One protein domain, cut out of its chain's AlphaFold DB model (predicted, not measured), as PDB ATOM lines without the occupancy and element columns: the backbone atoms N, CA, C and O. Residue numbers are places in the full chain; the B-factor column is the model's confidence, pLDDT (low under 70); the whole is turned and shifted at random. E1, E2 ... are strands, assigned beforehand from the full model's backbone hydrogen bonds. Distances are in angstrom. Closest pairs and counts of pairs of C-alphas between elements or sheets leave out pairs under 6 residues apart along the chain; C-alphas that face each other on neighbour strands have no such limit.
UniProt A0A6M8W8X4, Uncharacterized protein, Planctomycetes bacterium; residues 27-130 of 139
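What this domain is: This is residues 27 to 130 of the 139 residues of an uncharacterized protein of Planctomycetes bacterium (UniProt A0A6M8W8X4). Two small sheets of three strands meet at a corner: E3 and E7, both bent, make a long curved wall with E1 beside E3, and tight links lead from it to the second sheet, E4, E6 and E5. Away from that corner, short E2 pairs with the tail at residues 128 to 129. The 104 printed residues have no named helix and seven named strands, E1 to E7 along the chain; both sheets, E1 - E3 - E7 and E4 - E6 - E5, are antiparallel. The class is all strand, with 48 residues, under half, in named elements; the whole is compact, radius of gyration of the C-alphas 12.9 A, spanning 33 by 29 by 24 A.

How they stand to each other: Look first at E1, residues 46 to 49, antiparallel to E3, residues 67 to 77, with N 47 and O 75 2.8 A apart. E2, residues 61 to 63, pairs with no named strand. E3 bends by 61 degrees at residue 70, and its antiparallel neighbour E7, residues 110 to 123, by 106 degrees at residue 113; find N 69 and O 121 at 2.9 A. E4, residues 80 to 84, is antiparallel to E6, residues 103 to 107, with N 81 and O 106 2.8 A apart. E5, residues 94 to 99, forms a hairpin with E6, N 96 and O 105 being 2.8 A apart. E3 and E4 meet only through their link.

Where its parts are: Find C-alpha 46 at (43.639, 33.768, -18.837), where E1 begins. E3 runs 25.7 A, E5 15.3 A, and E7 18.9 A to C-alpha 123 at (41.589, 23.167, -1.517).

The domain as a whole: The farthest C-alphas, Glu 87 and Gly 118, are 34.7 A apart. The printed part has no cut; E1 to E2 is a long link. Confidence is under 70 for 27 residues, among them 54 to 60.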
ATOM      1  N   TYR A  27      42.792  14.806  -4.254       78.31
ATOM      2  CA  TYR A  27      42.257  15.928  -5.007       78.31
ATOM      3  C   TYR A  27      43.389  16.664  -5.716       78.31
ATOM      4  O   TYR A  27      44.414  16.958  -5.111       78.31
ATOM      5  N   PHE A  28      43.172  17.024  -6.970       75.75
ATOM      6  CA  PHE A  28      44.115  17.733  -7.819       75.75
ATOM      7  C   PHE A  28      43.657  19.179  -8.029       75.75
ATOM      8  O   PHE A  28      42.447  19.426  -8.166       75.75
ATOM      9  N   PRO A  29      44.585  20.153  -8.032       74.25
ATOM     10  CA  PRO A  29      44.249  21.538  -8.316       74.25
ATOM     11  C   PRO A  29      43.716  21.655  -9.740       74.25
ATOM     12  O   PRO A  29      44.401  21.338 -10.710       74.25
ATOM     13  N   LYS A  30      42.484  22.148  -9.864       74.56
ATOM     14  CA  LYS A  30      41.880  22.426 -11.160       74.56
ATOM     15  C   LYS A  30      42.022  23.900 -11.478       74.56
ATOM     16  O   LYS A  30      41.670  24.748 -10.656       74.56
ATOM     17  N   LYS A  31      42.484  24.203 -12.683       75.00
ATOM     18  CA  LYS A  31      42.444  25.551 -13.239       75.00
ATOM     19  C   LYS A  31      41.752  25.499 -14.595       75.00
ATOM     20  O   LYS A  31      41.866  24.516 -15.320       75.00
ATOM     21  N   THR A  32      40.977  26.526 -14.919       73.19
ATOM     22  CA  THR A  32      40.345  26.662 -16.241       73.19
ATOM     23  C   THR A  32      41.035  27.729 -17.046       73.19
ATOM     24  O   THR A  32      41.477  28.708 -16.465       73.19
ATOM     25  N   GLY A  33      41.042  27.571 -18.368       65.62
ATOM     26  CA  GLY A  33      41.589  28.577 -19.277       65.62
ATOM     27  C   GLY A  33      42.989  28.266 -19.798       65.62
ATOM     28  O   GLY A  33      43.496  29.014 -20.620       65.62
ATOM     29  N   CYS A  34      43.566  27.114 -19.435       64.31
ATOM     30  CA  CYS A  34      44.823  26.634 -20.017       64.31
ATOM     31  C   CYS A  34      44.751  26.287 -21.510       64.31
ATOM     32  O   CYS A  34      45.759  25.831 -22.023       64.31
ATOM     33  N   GLY A  35      43.617  26.466 -22.196       60.12
ATOM     34  CA  GLY A  35      43.435  26.007 -23.576       60.12
ATOM     35  C   GLY A  35      43.402  24.477 -23.699       60.12
ATOM     36  O   GLY A  35      43.388  23.753 -22.702       60.12
ATOM     37  N   SER A  36      43.352  23.979 -24.932       62.91
ATOM     38  CA  SER A  36      43.510  22.560 -25.264       62.91
ATOM     39  C   SER A  36      44.268  22.415 -26.585       62.91
ATOM     40  O   SER A  36      44.218  23.306 -27.431       62.91
ATOM     41  N   GLY A  37      44.968  21.291 -26.773       63.56
ATOM     42  CA  GLY A  37      45.755  21.054 -27.988       63.56
ATOM     43  C   GLY A  37      46.902  22.058 -28.138       63.56
ATOM     44  O   GLY A  37      47.678  22.232 -27.207       63.56
ATOM     45  N   ASP A  38      46.990  22.719 -29.292       62.34
ATOM     46  CA  ASP A  38      48.075  23.660 -29.618       62.34
ATOM     47  C   ASP A  38      47.992  24.996 -28.855       62.34
ATOM     48  O   ASP A  38      48.996  25.690 -28.730       62.34
ATOM     49  N   ASP A  39      46.815  25.343 -28.318       66.69
ATOM     50  CA  ASP A  39      46.619  26.533 -27.474       66.69
ATOM     51  C   ASP A  39      46.904  26.239 -25.988       66.69
ATOM     52  O   ASP A  39      46.734  27.111 -25.127       66.69
ATOM     53  N   PHE A  40      47.305  25.001 -25.669       72.94
ATOM     54  CA  PHE A  40      47.609  24.605 -24.306       72.94
ATOM     55  C   PHE A  40      48.809  25.382 -23.763       72.94
ATOM     56  O   PHE A  40      49.869  25.388 -24.381       72.94
ATOM     57  N   CYS A  41      48.664  25.974 -22.573       75.56
ATOM     58  CA  CYS A  41      49.765  26.639 -21.870       75.56
ATOM     59  C   CYS A  41      50.399  27.777 -22.689       75.56
ATOM     60  O   CYS A  41      51.610  27.829 -22.879       75.56
ATOM     61  N   THR A  42      49.576  28.683 -23.216       82.12
ATOM     62  CA  THR A  42      50.059  29.835 -23.990       82.12
ATOM     63  C   THR A  42      50.328  31.033 -23.066       82.12
ATOM     64  O   THR A  42      49.469  31.335 -22.231       82.12
ATOM     65  N   PRO A  43      51.456  31.762 -23.214       83.44
ATOM     66  CA  PRO A  43      51.678  33.014 -22.491       83.44
ATOM     67  C   PRO A  43      50.540  34.007 -22.747       83.44
ATOM     68  O   PRO A  43      50.100  34.189 -23.885       83.44
ATOM     69  N   GLY A  44      50.048  34.648 -21.694       80.69
ATOM     70  CA  GLY A  44      48.903  35.553 -21.736       80.69
ATOM     71  C   GLY A  44      47.535  34.862 -21.768       80.69
ATOM     72  O   GLY A  44      46.518  35.548 -21.870       80.69
ATOM     73  N   ALA A  45      47.464  33.526 -21.687       82.31
ATOM     74  CA  ALA A  45      46.185  32.837 -21.536       82.31
ATOM     75  C   ALA A  45      45.594  33.114 -20.147       82.31
ATOM     76  O   ALA A  45      46.274  32.960 -19.133       82.31
ATOM     77  N   ASN A  46      44.316  33.492 -20.098       82.44
ATOM     78  CA  ASN A  46      43.639  33.768 -18.837       82.44
ATOM     79  C   ASN A  46      43.294  32.462 -18.119       82.44
ATOM     80  O   ASN A  46      42.469  31.682 -18.601       82.44
ATOM     81  N   VAL A  47      43.899  32.240 -16.955       82.81
ATOM     82  CA  VAL A  47      43.714  31.050 -16.135       82.81
ATOM     83  C   VAL A  47      43.052  31.412 -14.812       82.81
ATOM     84  O   VAL A  47      43.518  32.272 -14.074       82.81
ATOM     85  N   CYS A  48      41.983  30.695 -14.478       82.12
ATOM     86  CA  CYS A  48      41.246  30.849 -13.229       82.12
ATOM     87  C   CYS A  48      41.400  29.623 -12.329       82.12
ATOM     88  O   CYS A  48      41.200  28.493 -12.782       82.12
ATOM     89  N   GLU A  49      41.661  29.839 -11.036       81.75
ATOM     90  CA  GLU A  49      41.573  28.792 -10.020       81.75
ATOM     91  C   GLU A  49      40.149  28.232  -9.947       81.75
ATOM     92  O   GLU A  49      39.154  28.962  -9.919       81.75
ATOM     93  N   GLN A  50      40.053  26.913  -9.841       77.94
ATOM     94  CA  GLN A  50      38.822  26.218  -9.516       77.94
ATOM     95  C   GLN A  50      38.996  25.356  -8.268       77.94
ATOM     96  O   GLN A  50      40.092  25.131  -7.754       77.94
ATOM     97  N   THR A  51      37.864  24.881  -7.754       80.00
ATOM     98  CA  THR A  51      37.857  23.894  -6.676       80.00
ATOM     99  C   THR A  51      38.579  22.628  -7.120       80.00
ATOM    100  O   THR A  51      38.392  22.158  -8.243       80.00
ATOM    101  N   TRP A  52      39.386  22.076  -6.219       79.38
ATOM    102  CA  TRP A  52      40.148  20.868  -6.480       79.38
ATOM    103  C   TRP A  52      39.216  19.678  -6.745       79.38
ATOM    104  O   TRP A  52      38.152  19.546  -6.133       79.38
ATOM    105  N   THR A  53      39.612  18.811  -7.671       72.69
ATOM    106  CA  THR A  53      38.793  17.710  -8.197       72.69
ATOM    107  C   THR A  53      39.481  16.366  -7.992       72.69
ATOM    108  O   THR A  53      40.696  16.299  -7.915       72.69
ATOM    109  N   LYS A  54      38.706  15.280  -7.911       68.25
ATOM    110  CA  LYS A  54      39.246  13.910  -7.839       68.25
ATOM    111  C   LYS A  54      39.725  13.382  -9.194       68.25
ATOM    112  O   LYS A  54      40.329  12.319  -9.263       68.25
ATOM    113  N   THR A  55      39.375  14.070 -10.276       60.84
ATOM    114  CA  THR A  55      39.855  13.737 -11.615       60.84
ATOM    115  C   THR A  55      41.323  14.129 -11.704       60.84
ATOM    116  O   THR A  55      41.665  15.254 -11.350       60.84
ATOM    117  N   VAL A  56      42.169  13.199 -12.141       57.34
ATOM    118  CA  VAL A  56      43.584  13.464 -12.402       57.34
ATOM    119  C   VAL A  56      43.652  14.490 -13.531       57.34
ATOM    120  O   VAL A  56      43.381  14.155 -14.677       57.34
ATOM    121  N   ASP A  57      43.910  15.745 -13.176       52.97
ATOM    122  CA  ASP A  57      44.019  16.870 -14.117       52.97
ATOM    123  C   ASP A  57      45.443  17.465 -14.086       52.97
ATOM    124  O   ASP A  57      45.863  18.082 -15.060       52.97
ATOM    125  N   THR A  58      46.199  17.316 -12.985       55.03
ATOM    126  CA  THR A  58      47.477  18.023 -12.759       55.03
ATOM    127  C   THR A  58      48.395  17.312 -11.766       55.03
ATOM    128  O   THR A  58      47.941  17.014 -10.670       55.03
ATOM    129  N   GLY A  59      49.677  17.129 -12.112       57.88
ATOM    130  CA  GLY A  59      50.805  16.806 -11.215       57.88
ATOM    131  C   GLY A  59      50.482  16.123  -9.876       57.88
ATOM    132  O   GLY A  59      49.775  15.118  -9.802       57.88
ATOM    133  N   CYS A  60      51.031  16.671  -8.791       65.75
ATOM    134  CA  CYS A  60      50.731  16.214  -7.440       65.75
ATOM    135  C   CYS A  60      49.396  16.756  -6.931       65.75
ATOM    136  O   CYS A  60      49.216  17.965  -6.766       65.75
ATOM    137  N   GLY A  61      48.485  15.858  -6.568       71.38
ATOM    138  CA  GLY A  61      47.318  16.223  -5.776       71.38
ATOM    139  C   GLY A  61      47.658  16.371  -4.291       71.38
ATOM    140  O   GLY A  61      48.808  16.246  -3.865       71.38
ATOM    141  N   GLN A  62      46.635  16.568  -3.466       76.12
ATOM    142  CA  GLN A  62      46.704  16.376  -2.020       76.12
ATOM    143  C   GLN A  62      45.538  15.515  -1.545       76.12
ATOM    144  O   GLN A  62      44.399  15.663  -1.996       76.12
ATOM    145  N   TYR A  63      45.827  14.626  -0.602       76.06
ATOM    146  CA  TYR A  63      44.809  13.926   0.163       76.06
ATOM    147  C   TYR A  63      44.078  14.907   1.077       76.06
ATOM    148  O   TYR A  63      44.614  15.945   1.459       76.06
ATOM    149  N   GLY A  64      42.860  14.571   1.473       76.50
ATOM    150  CA  GLY A  64      42.179  15.243   2.575       76.50
ATOM    151  C   GLY A  64      40.850  15.881   2.192       76.50
ATOM    152  O   GLY A  64      40.480  15.940   1.017       76.50
ATOM    153  N   PRO A  65      40.087  16.370   3.182       77.75
ATOM    154  CA  PRO A  65      38.827  17.032   2.926       77.75
ATOM    155  C   PRO A  65      39.061  18.336   2.166       77.75
ATOM    156  O   PRO A  65      39.951  19.122   2.481       77.75
ATOM    157  N   LEU A  66      38.180  18.616   1.209       80.12
ATOM    158  CA  LEU A  66      38.107  19.923   0.571       80.12
ATOM    159  C   LEU A  66      37.610  20.975   1.572       80.12
ATOM    160  O   LEU A  66      36.413  21.016   1.891       80.12
ATOM    161  N   VAL A  67      38.494  21.864   2.011       83.00
ATOM    162  CA  VAL A  67      38.155  23.010   2.868       83.00
ATOM    163  C   VAL A  67      38.037  24.281   2.040       83.00
ATOM    164  O   VAL A  67      38.702  24.433   1.018       83.00
ATOM    165  N   ASN A  68      37.188  25.213   2.468       83.50
ATOM    166  CA  ASN A  68      37.070  26.512   1.806       83.50
ATOM    167  C   ASN A  68      38.388  27.283   1.955       83.50
ATOM    168  O   ASN A  68      38.769  27.650   3.063       83.50
ATOM    169  N   SER A  69      39.054  27.538   0.831       78.62
ATOM    170  CA  SER A  69      40.304  28.300   0.754       78.62
ATOM    171  C   SER A  69      40.071  29.789   0.505       78.62
ATOM    172  O   SER A  69      41.021  30.565   0.558       78.62
ATOM    173  N   GLY A  70      38.833  30.187   0.210       82.12
ATOM    174  CA  GLY A  70      38.478  31.562  -0.120       82.12
ATOM    175  C   GLY A  70      37.971  31.696  -1.550       82.12
ATOM    176  O   GLY A  70      37.416  30.753  -2.123       82.12
ATOM    177  N   GLN A  71      38.111  32.901  -2.088       84.69
ATOM    178  CA  GLN A  71      37.717  33.224  -3.455       84.69
ATOM    179  C   GLN A  71      38.771  32.704  -4.436       84.69
ATOM    180  O   GLN A  71      39.955  32.639  -4.107       84.69
ATOM    181  N   ALA A  72      38.319  32.307  -5.621       84.19
ATOM    182  CA  ALA A  72      39.204  32.005  -6.729       84.19
ATOM    183  C   ALA A  72      39.969  33.251  -7.132       84.19
ATOM    184  O   ALA A  72      39.501  34.372  -6.934       84.19
ATOM    185  N   HIS A  73      41.099  33.029  -7.773       84.88
ATOM    186  CA  HIS A  73      41.819  34.068  -8.475       84.88
ATOM    187  C   HIS A  73      41.878  33.709  -9.951       84.88
ATOM    188  O   HIS A  73      41.863  32.529 -10.311       84.88
ATOM    189  N   CYS A  74      41.897  34.727 -10.792       84.88
ATOM    190  CA  CYS A  74      42.166  34.589 -12.209       84.88
ATOM    191  C   CYS A  74      43.319  35.509 -12.563       84.88
ATOM    192  O   CYS A  74      43.401  36.613 -12.036       84.88
ATOM    193  N   GLY A  75      44.165  35.078 -13.479       84.94
ATOM    194  CA  GLY A  75      45.199  35.921 -14.049       84.94
ATOM    195  C   GLY A  75      45.720  35.315 -15.330       84.94
ATOM    196  O   GLY A  75      45.433  34.167 -15.666       84.94
ATOM    197  N   ASP A  76      46.455  36.124 -16.060       85.94
ATOM    198  CA  ASP A  76      47.039  35.749 -17.328       85.94
ATOM    199  C   ASP A  76      48.361  35.030 -17.056       85.94
ATOM    200  O   ASP A  76      49.120  35.420 -16.170       85.94
ATOM    201  N   LEU A  77      48.620  33.934 -17.764       85.00
ATOM    202  CA  LEU A  77      49.892  33.228 -17.631       85.00
ATOM    203  C   LEU A  77      51.045  34.143 -18.038       85.00
ATOM    204  O   LEU A  77      50.975  34.769 -19.095       85.00
ATOM    205  N   GLY A  78      52.087  34.193 -17.210       84.50
ATOM    206  CA  GLY A  78      53.336  34.869 -17.542       84.50
ATOM    207  C   GLY A  78      54.156  34.052 -18.539       84.50
ATOM    208  O   GLY A  78      53.646  33.577 -19.560       84.50
ATOM    209  N   ASP A  79      55.431  33.844 -18.220       85.94
ATOM    210  CA  ASP A  79      56.237  32.881 -18.952       85.94
ATOM    211  C   ASP A  79      55.778  31.467 -18.588       85.94
ATOM    212  O   ASP A  79      55.425  31.145 -17.446       85.94
ATOM    213  N   VAL A  80      55.749  30.606 -19.599       85.94
ATOM    214  CA  VAL A  80      55.240  29.245 -19.475       85.94
ATOM    215  C   VAL A  80      56.253  28.230 -19.970       85.94
ATOM    216  O   VAL A  80      57.017  28.479 -20.904       85.94
ATOM    217  N   LEU A  81      56.227  27.061 -19.345       83.75
ATOM    218  CA  LEU A  81      57.015  25.901 -19.714       83.75
ATOM    219  C   LEU A  81      56.082  24.706 -19.863       83.75
ATOM    220  O   LEU A  81      55.302  24.401 -18.963       83.75
ATOM    221  N   ILE A  82      56.192  24.022 -20.997       81.31
ATOM    222  CA  ILE A  82      55.515  22.753 -21.238       81.31
ATOM    223  C   ILE A  82      56.570  21.655 -21.166       81.31
ATOM    224  O   ILE A  82      57.565  21.718 -21.890       81.31
ATOM    225  N   GLN A  83      56.350  20.666 -20.312       76.75
ATOM    226  CA  GLN A  83      57.187  19.467 -20.194       76.75
ATOM    227  C   GLN A  83      56.303  18.247 -19.940       76.75
ATOM    228  O   GLN A  83      55.108  18.404 -19.692       76.75
ATOM    229  N   ASP A  84      56.850  17.038 -19.988       73.25
ATOM    230  CA  ASP A  84      56.064  15.849 -19.656       73.25
ATOM    231  C   ASP A  84      55.711  15.839 -18.152       73.25
ATOM    232  O   ASP A  84      56.535  16.178 -17.304       73.25
ATOM    233  N   CYS A  85      54.477  15.450 -17.800       68.56
ATOM    234  CA  CYS A  85      54.007  15.327 -16.410       68.56
ATOM    235  C   CYS A  85      54.769  14.221 -15.642       68.56
ATOM    236  O   CYS A  85      54.644  14.144 -14.422       68.56
ATOM    237  N   ASP A  86      55.517  13.362 -16.348       65.25
ATOM    238  CA  ASP A  86      56.378  12.317 -15.776       65.25
ATOM    239  C   ASP A  86      57.781  12.839 -15.399       65.25
ATOM    240  O   ASP A  86      58.538  12.135 -14.725       65.25
ATOM    241  N   GLU A  87      58.153  14.042 -15.850       66.31
ATOM    242  CA  GLU A  87      59.404  14.696 -15.462       66.31
ATOM    243  C   GLU A  87      59.253  15.423 -14.119       66.31
ATOM    244  O   GLU A  87      58.167  15.882 -13.763       66.31
ATOM    245  N   ASP A  88      60.356  15.536 -13.370       65.50
ATOM    246  CA  ASP A  88      60.380  16.263 -12.099       65.50
ATOM    247  C   ASP A  88      59.883  17.708 -12.275       65.50
ATOM    248  O   ASP A  88      60.210  18.386 -13.258       65.50
ATOM    249  N   ASP A  89      59.110  18.188 -11.293       67.44
ATOM    250  CA  ASP A  89      58.580  19.549 -11.298       67.44
ATOM    251  C   ASP A  89      59.736  20.571 -11.411       67.44
ATOM    252  O   ASP A  89      60.681  20.534 -10.614       67.44
ATOM    253  N   PRO A  90      59.676  21.513 -12.368       68.06
ATOM    254  CA  PRO A  90      60.721  22.498 -12.574       68.06
ATOM    255  C   PRO A  90      60.781  23.472 -11.392       68.06
ATOM    256  O   PRO A  90      59.786  24.092 -11.001       68.06
ATOM    257  N   ASP A  91      61.983  23.630 -10.836       74.69
ATOM    258  CA  ASP A  91      62.224  24.474  -9.670       74.69
ATOM    259  C   ASP A  91      61.803  25.929  -9.919       74.69
ATOM    260  O   ASP A  91      62.277  26.601 -10.837       74.69
ATOM    261  N   GLY A  92      60.946  26.443  -9.036       70.62
ATOM    262  CA  GLY A  92      60.512  27.840  -9.055       70.62
ATOM    263  C   GLY A  92      59.348  28.148  -9.997       70.62
ATOM    264  O   GLY A  92      58.924  29.301 -10.026       70.62
ATOM    265  N   LEU A  93      58.796  27.155 -10.702       77.00
ATOM    266  CA  LEU A  93      57.582  27.324 -11.501       77.00
ATOM    267  C   LEU A  93      56.360  26.712 -10.801       77.00
ATOM    268  O   LEU A  93      56.444  25.750 -10.040       77.00
ATOM    269  N   GLN A  94      55.188  27.285 -11.058       75.06
ATOM    270  CA  GLN A  94      53.911  26.821 -10.536       75.06
ATOM    271  C   GLN A  94      53.202  25.948 -11.567       75.06
ATOM    272  O   GLN A  94      52.975  26.383 -12.695       75.06
ATOM    273  N   SER A  95      52.775  24.749 -11.167       74.25
ATOM    274  CA  SER A  95      51.947  23.893 -12.023       74.25
ATOM    275  C   SER A  95      50.581  24.537 -12.279       74.25
ATOM    276  O   SER A  95      49.881  24.990 -11.360       74.25
ATOM    277  N   VAL A  96      50.200  24.599 -13.550       74.12
ATOM    278  CA  VAL A  96      48.963  25.223 -14.020       74.12
ATOM    279  C   VAL A  96      47.929  24.171 -14.426       74.12
ATOM    280  O   VAL A  96      46.761  24.293 -14.062       74.12
ATOM    281  N   GLY A  97      48.346  23.148 -15.173       71.06
ATOM    282  CA  GLY A  97      47.468  22.194 -15.863       71.06
ATOM    283  C   GLY A  97      48.272  21.029 -16.454       71.06
ATOM    284  O   GLY A  97      49.412  21.275 -16.819       71.06
ATOM    285  N   CYS A  98      47.725  19.817 -16.613       66.38
ATOM    286  CA  CYS A  98      48.210  18.855 -17.618       66.38
ATOM    287  C   CYS A  98      47.219  18.832 -18.797       66.38
ATOM    288  O   CYS A  98      46.007  18.907 -18.598       66.38
ATOM    289  N   ALA A  99      47.715  18.708 -20.026       63.78
ATOM    290  CA  ALA A  99      46.902  18.369 -21.187       63.78
ATOM    291  C   ALA A  99      46.683  16.850 -21.261       63.78
ATOM    292  O   ALA A  99      47.547  16.059 -20.865       63.78
ATOM    293  N   GLU A 100      45.549  16.430 -21.833       55.22
ATOM    294  CA  GLU A 100      45.345  15.036 -22.237       55.22
ATOM    295  C   GLU A 100      46.445  14.647 -23.238       55.22
ATOM    296  O   GLU A 100      46.490  15.150 -24.358       55.22
ATOM    297  N   GLY A 101      47.371  13.790 -22.805       60.06
ATOM    298  CA  GLY A 101      48.601  13.492 -23.545       60.06
ATOM    299  C   GLY A 101      49.856  13.428 -22.678       60.06
ATOM    300  O   GLY A 101      50.883  12.991 -23.176       60.06
ATOM    301  N   GLY A 102      49.759  13.805 -21.397       66.75
ATOM    302  CA  GLY A 102      50.876  13.707 -20.454       66.75
ATOM    303  C   GLY A 102      51.793  14.925 -20.458       66.75
ATOM    304  O   GLY A 102      52.890  14.827 -19.939       66.75
ATOM    305  N   LEU A 103      51.355  16.067 -20.996       72.06
ATOM    306  CA  LEU A 103      52.117  17.319 -20.977       72.06
ATOM    307  C   LEU A 103      51.644  18.220 -19.834       72.06
ATOM    308  O   LEU A 103      50.488  18.634 -19.816       72.06
ATOM    309  N   CYS A 104      52.532  18.547 -18.903       77.00
ATOM    310  CA  CYS A 104      52.335  19.523 -17.841       77.00
ATOM    311  C   CYS A 104      52.650  20.934 -18.340       77.00
ATOM    312  O   CYS A 104      53.654  21.172 -19.004       77.00
ATOM    313  N   CYS A 105      51.830  21.886 -17.920       79.94
ATOM    314  CA  CYS A 105      52.055  23.315 -18.026       79.94
ATOM    315  C   CYS A 105      52.526  23.867 -16.685       79.94
ATOM    316  O   CYS A 105      51.828  23.730 -15.672       79.94
ATOM    317  N   TYR A 106      53.648  24.568 -16.709       82.62
ATOM    318  CA  TYR A 106      54.187  25.326 -15.593       82.62
ATOM    319  C   TYR A 106      54.295  26.796 -15.973       82.62
ATOM    320  O   TYR A 106      54.477  27.128 -17.140       82.62
ATOM    321  N   THR A 107      54.192  27.683 -14.991       84.62
ATOM    322  CA  THR A 107      54.357  29.122 -15.200       84.62
ATOM    323  C   THR A 107      55.215  29.741 -14.110       84.62
ATOM    324  O   THR A 107      55.202  29.275 -12.971       84.62
ATOM    325  N   ASP A 108      55.974  30.777 -14.444       86.00
ATOM    326  CA  ASP A 108      56.787  31.522 -13.479       86.00
ATOM    327  C   ASP A 108      55.943  32.470 -12.610       86.00
ATOM    328  O   ASP A 108      56.342  32.842 -11.503       86.00
ATOM    329  N   GLY A 109      54.737  32.803 -13.069       84.31
ATOM    330  CA  GLY A 109      53.804  33.651 -12.354       84.31
ATOM    331  C   GLY A 109      52.520  33.924 -13.127       84.31
ATOM    332  O   GLY A 109      52.312  33.473 -14.250       84.31
ATOM    333  N   TYR A 110      51.640  34.684 -12.484       83.38
ATOM    334  CA  TYR A 110      50.404  35.162 -13.085       83.38
ATOM    335  C   TYR A 110      50.435  36.682 -13.159       83.38
ATOM    336  O   TYR A 110      50.549  37.355 -12.129       83.38
ATOM    337  N   ASP A 111      50.278  37.213 -14.363       83.69
ATOM    338  CA  ASP A 111      49.975  38.617 -14.578       83.69
ATOM    339  C   ASP A 111      48.505  38.877 -14.229       83.69
ATOM    340  O   ASP A 111      47.636  38.032 -14.439       83.69
ATOM    341  N   ASN A 112      48.203  40.051 -13.669       83.56
ATOM    342  CA  ASN A 112      46.833  40.438 -13.296       83.56
ATOM    343  C   ASN A 112      46.109  39.397 -12.414       83.56
ATOM    344  O   ASN A 112      44.924  39.133 -12.611       83.56
ATOM    345  N   TRP A 113      46.826  38.778 -11.467       85.12
ATOM    346  CA  TRP A 113      46.267  37.782 -10.550       85.12
ATOM    347  C   TRP A 113      45.288  38.411  -9.556       85.12
ATOM    348  O   TRP A 113      45.637  38.766  -8.427       85.12
ATOM    349  N   ASP A 114      44.047  38.551  -9.998       85.19
ATOM    350  CA  ASP A 114      42.988  39.232  -9.280       85.19
ATOM    351  C   ASP A 114      41.955  38.250  -8.737       85.19
ATOM    352  O   ASP A 114      41.677  37.182  -9.290       85.19
ATOM    353  N   VAL A 115      41.350  38.641  -7.617       84.69
ATOM    354  CA  VAL A 115      40.264  37.886  -6.997       84.69
ATOM    355  C   VAL A 115      39.083  37.824  -7.964       84.69
ATOM    356  O   VAL A 115      38.557  38.849  -8.390       84.69
ATOM    357  N   ASN A 116      38.603  36.615  -8.238       81.81
ATOM    358  CA  ASN A 116      37.339  36.362  -8.906       81.81
ATOM    359  C   ASN A 116      36.247  36.110  -7.848       81.81
ATOM    360  O   ASN A 116      36.068  34.979  -7.379       81.81
ATOM    361  N   PRO A 117      35.478  37.145  -7.458       69.38
ATOM    362  CA  PRO A 117      34.560  37.068  -6.327       69.38
ATOM    363  C   PRO A 117      33.362  36.134  -6.557       69.38
ATOM    364  O   PRO A 117      32.631  35.856  -5.606       69.38
ATOM    365  N   GLY A 118      33.149  35.658  -7.790       73.00
ATOM    366  CA  GLY A 118      32.048  34.768  -8.159       73.00
ATOM    367  C   GLY A 118      32.326  33.277  -7.959       73.00
ATOM    368  O   GLY A 118      31.397  32.477  -8.059       73.00
ATOM    369  N   VAL A 119      33.571  32.886  -7.674       78.19
ATOM    370  CA  VAL A 119      33.966  31.476  -7.555       78.19
ATOM    371  C   VAL A 119      34.615  31.248  -6.194       78.19
ATOM    372  O   VAL A 119      35.566  31.927  -5.825       78.19
ATOM    373  N   LEU A 120      34.097  30.283  -5.434       82.25
ATOM    374  CA  LEU A 120      34.730  29.820  -4.200       82.25
ATOM    375  C   LEU A 120      35.602  28.607  -4.510       82.25
ATOM    376  O   LEU A 120      35.145  27.645  -5.134       82.25
ATOM    377  N   VAL A 121      36.847  28.646  -4.048       84.06
ATOM    378  CA  VAL A 121      37.796  27.548  -4.213       84.06
ATOM    379  C   VAL A 121      37.854  26.752  -2.929       84.06
ATOM    380  O   VAL A 121      38.074  27.291  -1.839       84.06
ATOM    381  N   ARG A 122      37.689  25.436  -3.062       83.62
ATOM    382  CA  ARG A 122      38.032  24.497  -2.003       83.62
ATOM    383  C   ARG A 122      39.341  23.804  -2.346       83.62
ATOM    384  O   ARG A 122      39.477  23.287  -3.455       83.62
ATOM    385  N   LYS A 123      40.277  23.818  -1.402       83.19
ATOM    386  CA  LYS A 123      41.589  23.167  -1.517       83.19
ATOM    387  C   LYS A 123      41.621  21.968  -0.572       83.19
ATOM    388  O   LYS A 123      40.969  21.998   0.475       83.19
ATOM    389  N   ALA A 124      42.322  20.910  -0.961       82.31
ATOM    390  CA  ALA A 124      42.680  19.855  -0.019       82.31
ATOM    391  C   ALA A 124      43.801  20.361   0.908       82.31
ATOM    392  O   ALA A 124      44.433  21.377   0.623       82.31
ATOM    393  N   THR A 125      43.974  19.723   2.066       78.38
ATOM    394  CA  THR A 125      44.930  20.170   3.105       78.38
ATOM    395  C   THR A 125      45.769  19.047   3.702       78.38
ATOM    396  O   THR A 125      46.474  19.269   4.685       78.38
ATOM    397  N   GLY A 126      45.641  17.825   3.194       73.12
ATOM    398  CA  GLY A 126      46.434  16.686   3.637       73.12
ATOM    399  C   GLY A 126      47.751  16.568   2.874       73.12
ATOM    400  O   GLY A 126      48.238  17.519   2.265       73.12
ATOM    401  N   ALA A 127      48.359  15.386   2.954       73.75
ATOM    402  CA  ALA A 127      49.650  15.115   2.329       73.75
ATOM    403  C   ALA A 127      49.559  15.118   0.796       73.75
ATOM    404  O   ALA A 127      48.515  14.790   0.233       73.75
ATOM    405  N   SER A 128      50.663  15.444   0.124       71.62
ATOM    406  CA  SER A 128      50.769  15.374  -1.333       71.62
ATOM    407  C   SER A 128      50.542  13.948  -1.847       71.62
ATOM    408  O   SER A 128      51.165  13.003  -1.364       71.62
ATOM    409  N   CYS A 129      49.688  13.806  -2.858       71.69
ATOM    410  CA  CYS A 129      49.499  12.597  -3.652       71.69
ATOM    411  C   CYS A 129      50.068  12.820  -5.058       71.69
ATOM    412  O   CYS A 129      49.345  13.133  -5.998       71.69
ATOM    413  N   CYS A 130      51.391  12.688  -5.169       63.56
ATOM    414  CA  CYS A 130      52.141  12.748  -6.431       63.56
ATOM    415  C   CYS A 130      52.202  11.408  -7.168       63.56
ATOM    416  O   CYS A 130      52.588  11.347  -8.328       63.56
TER     417      CYS A 130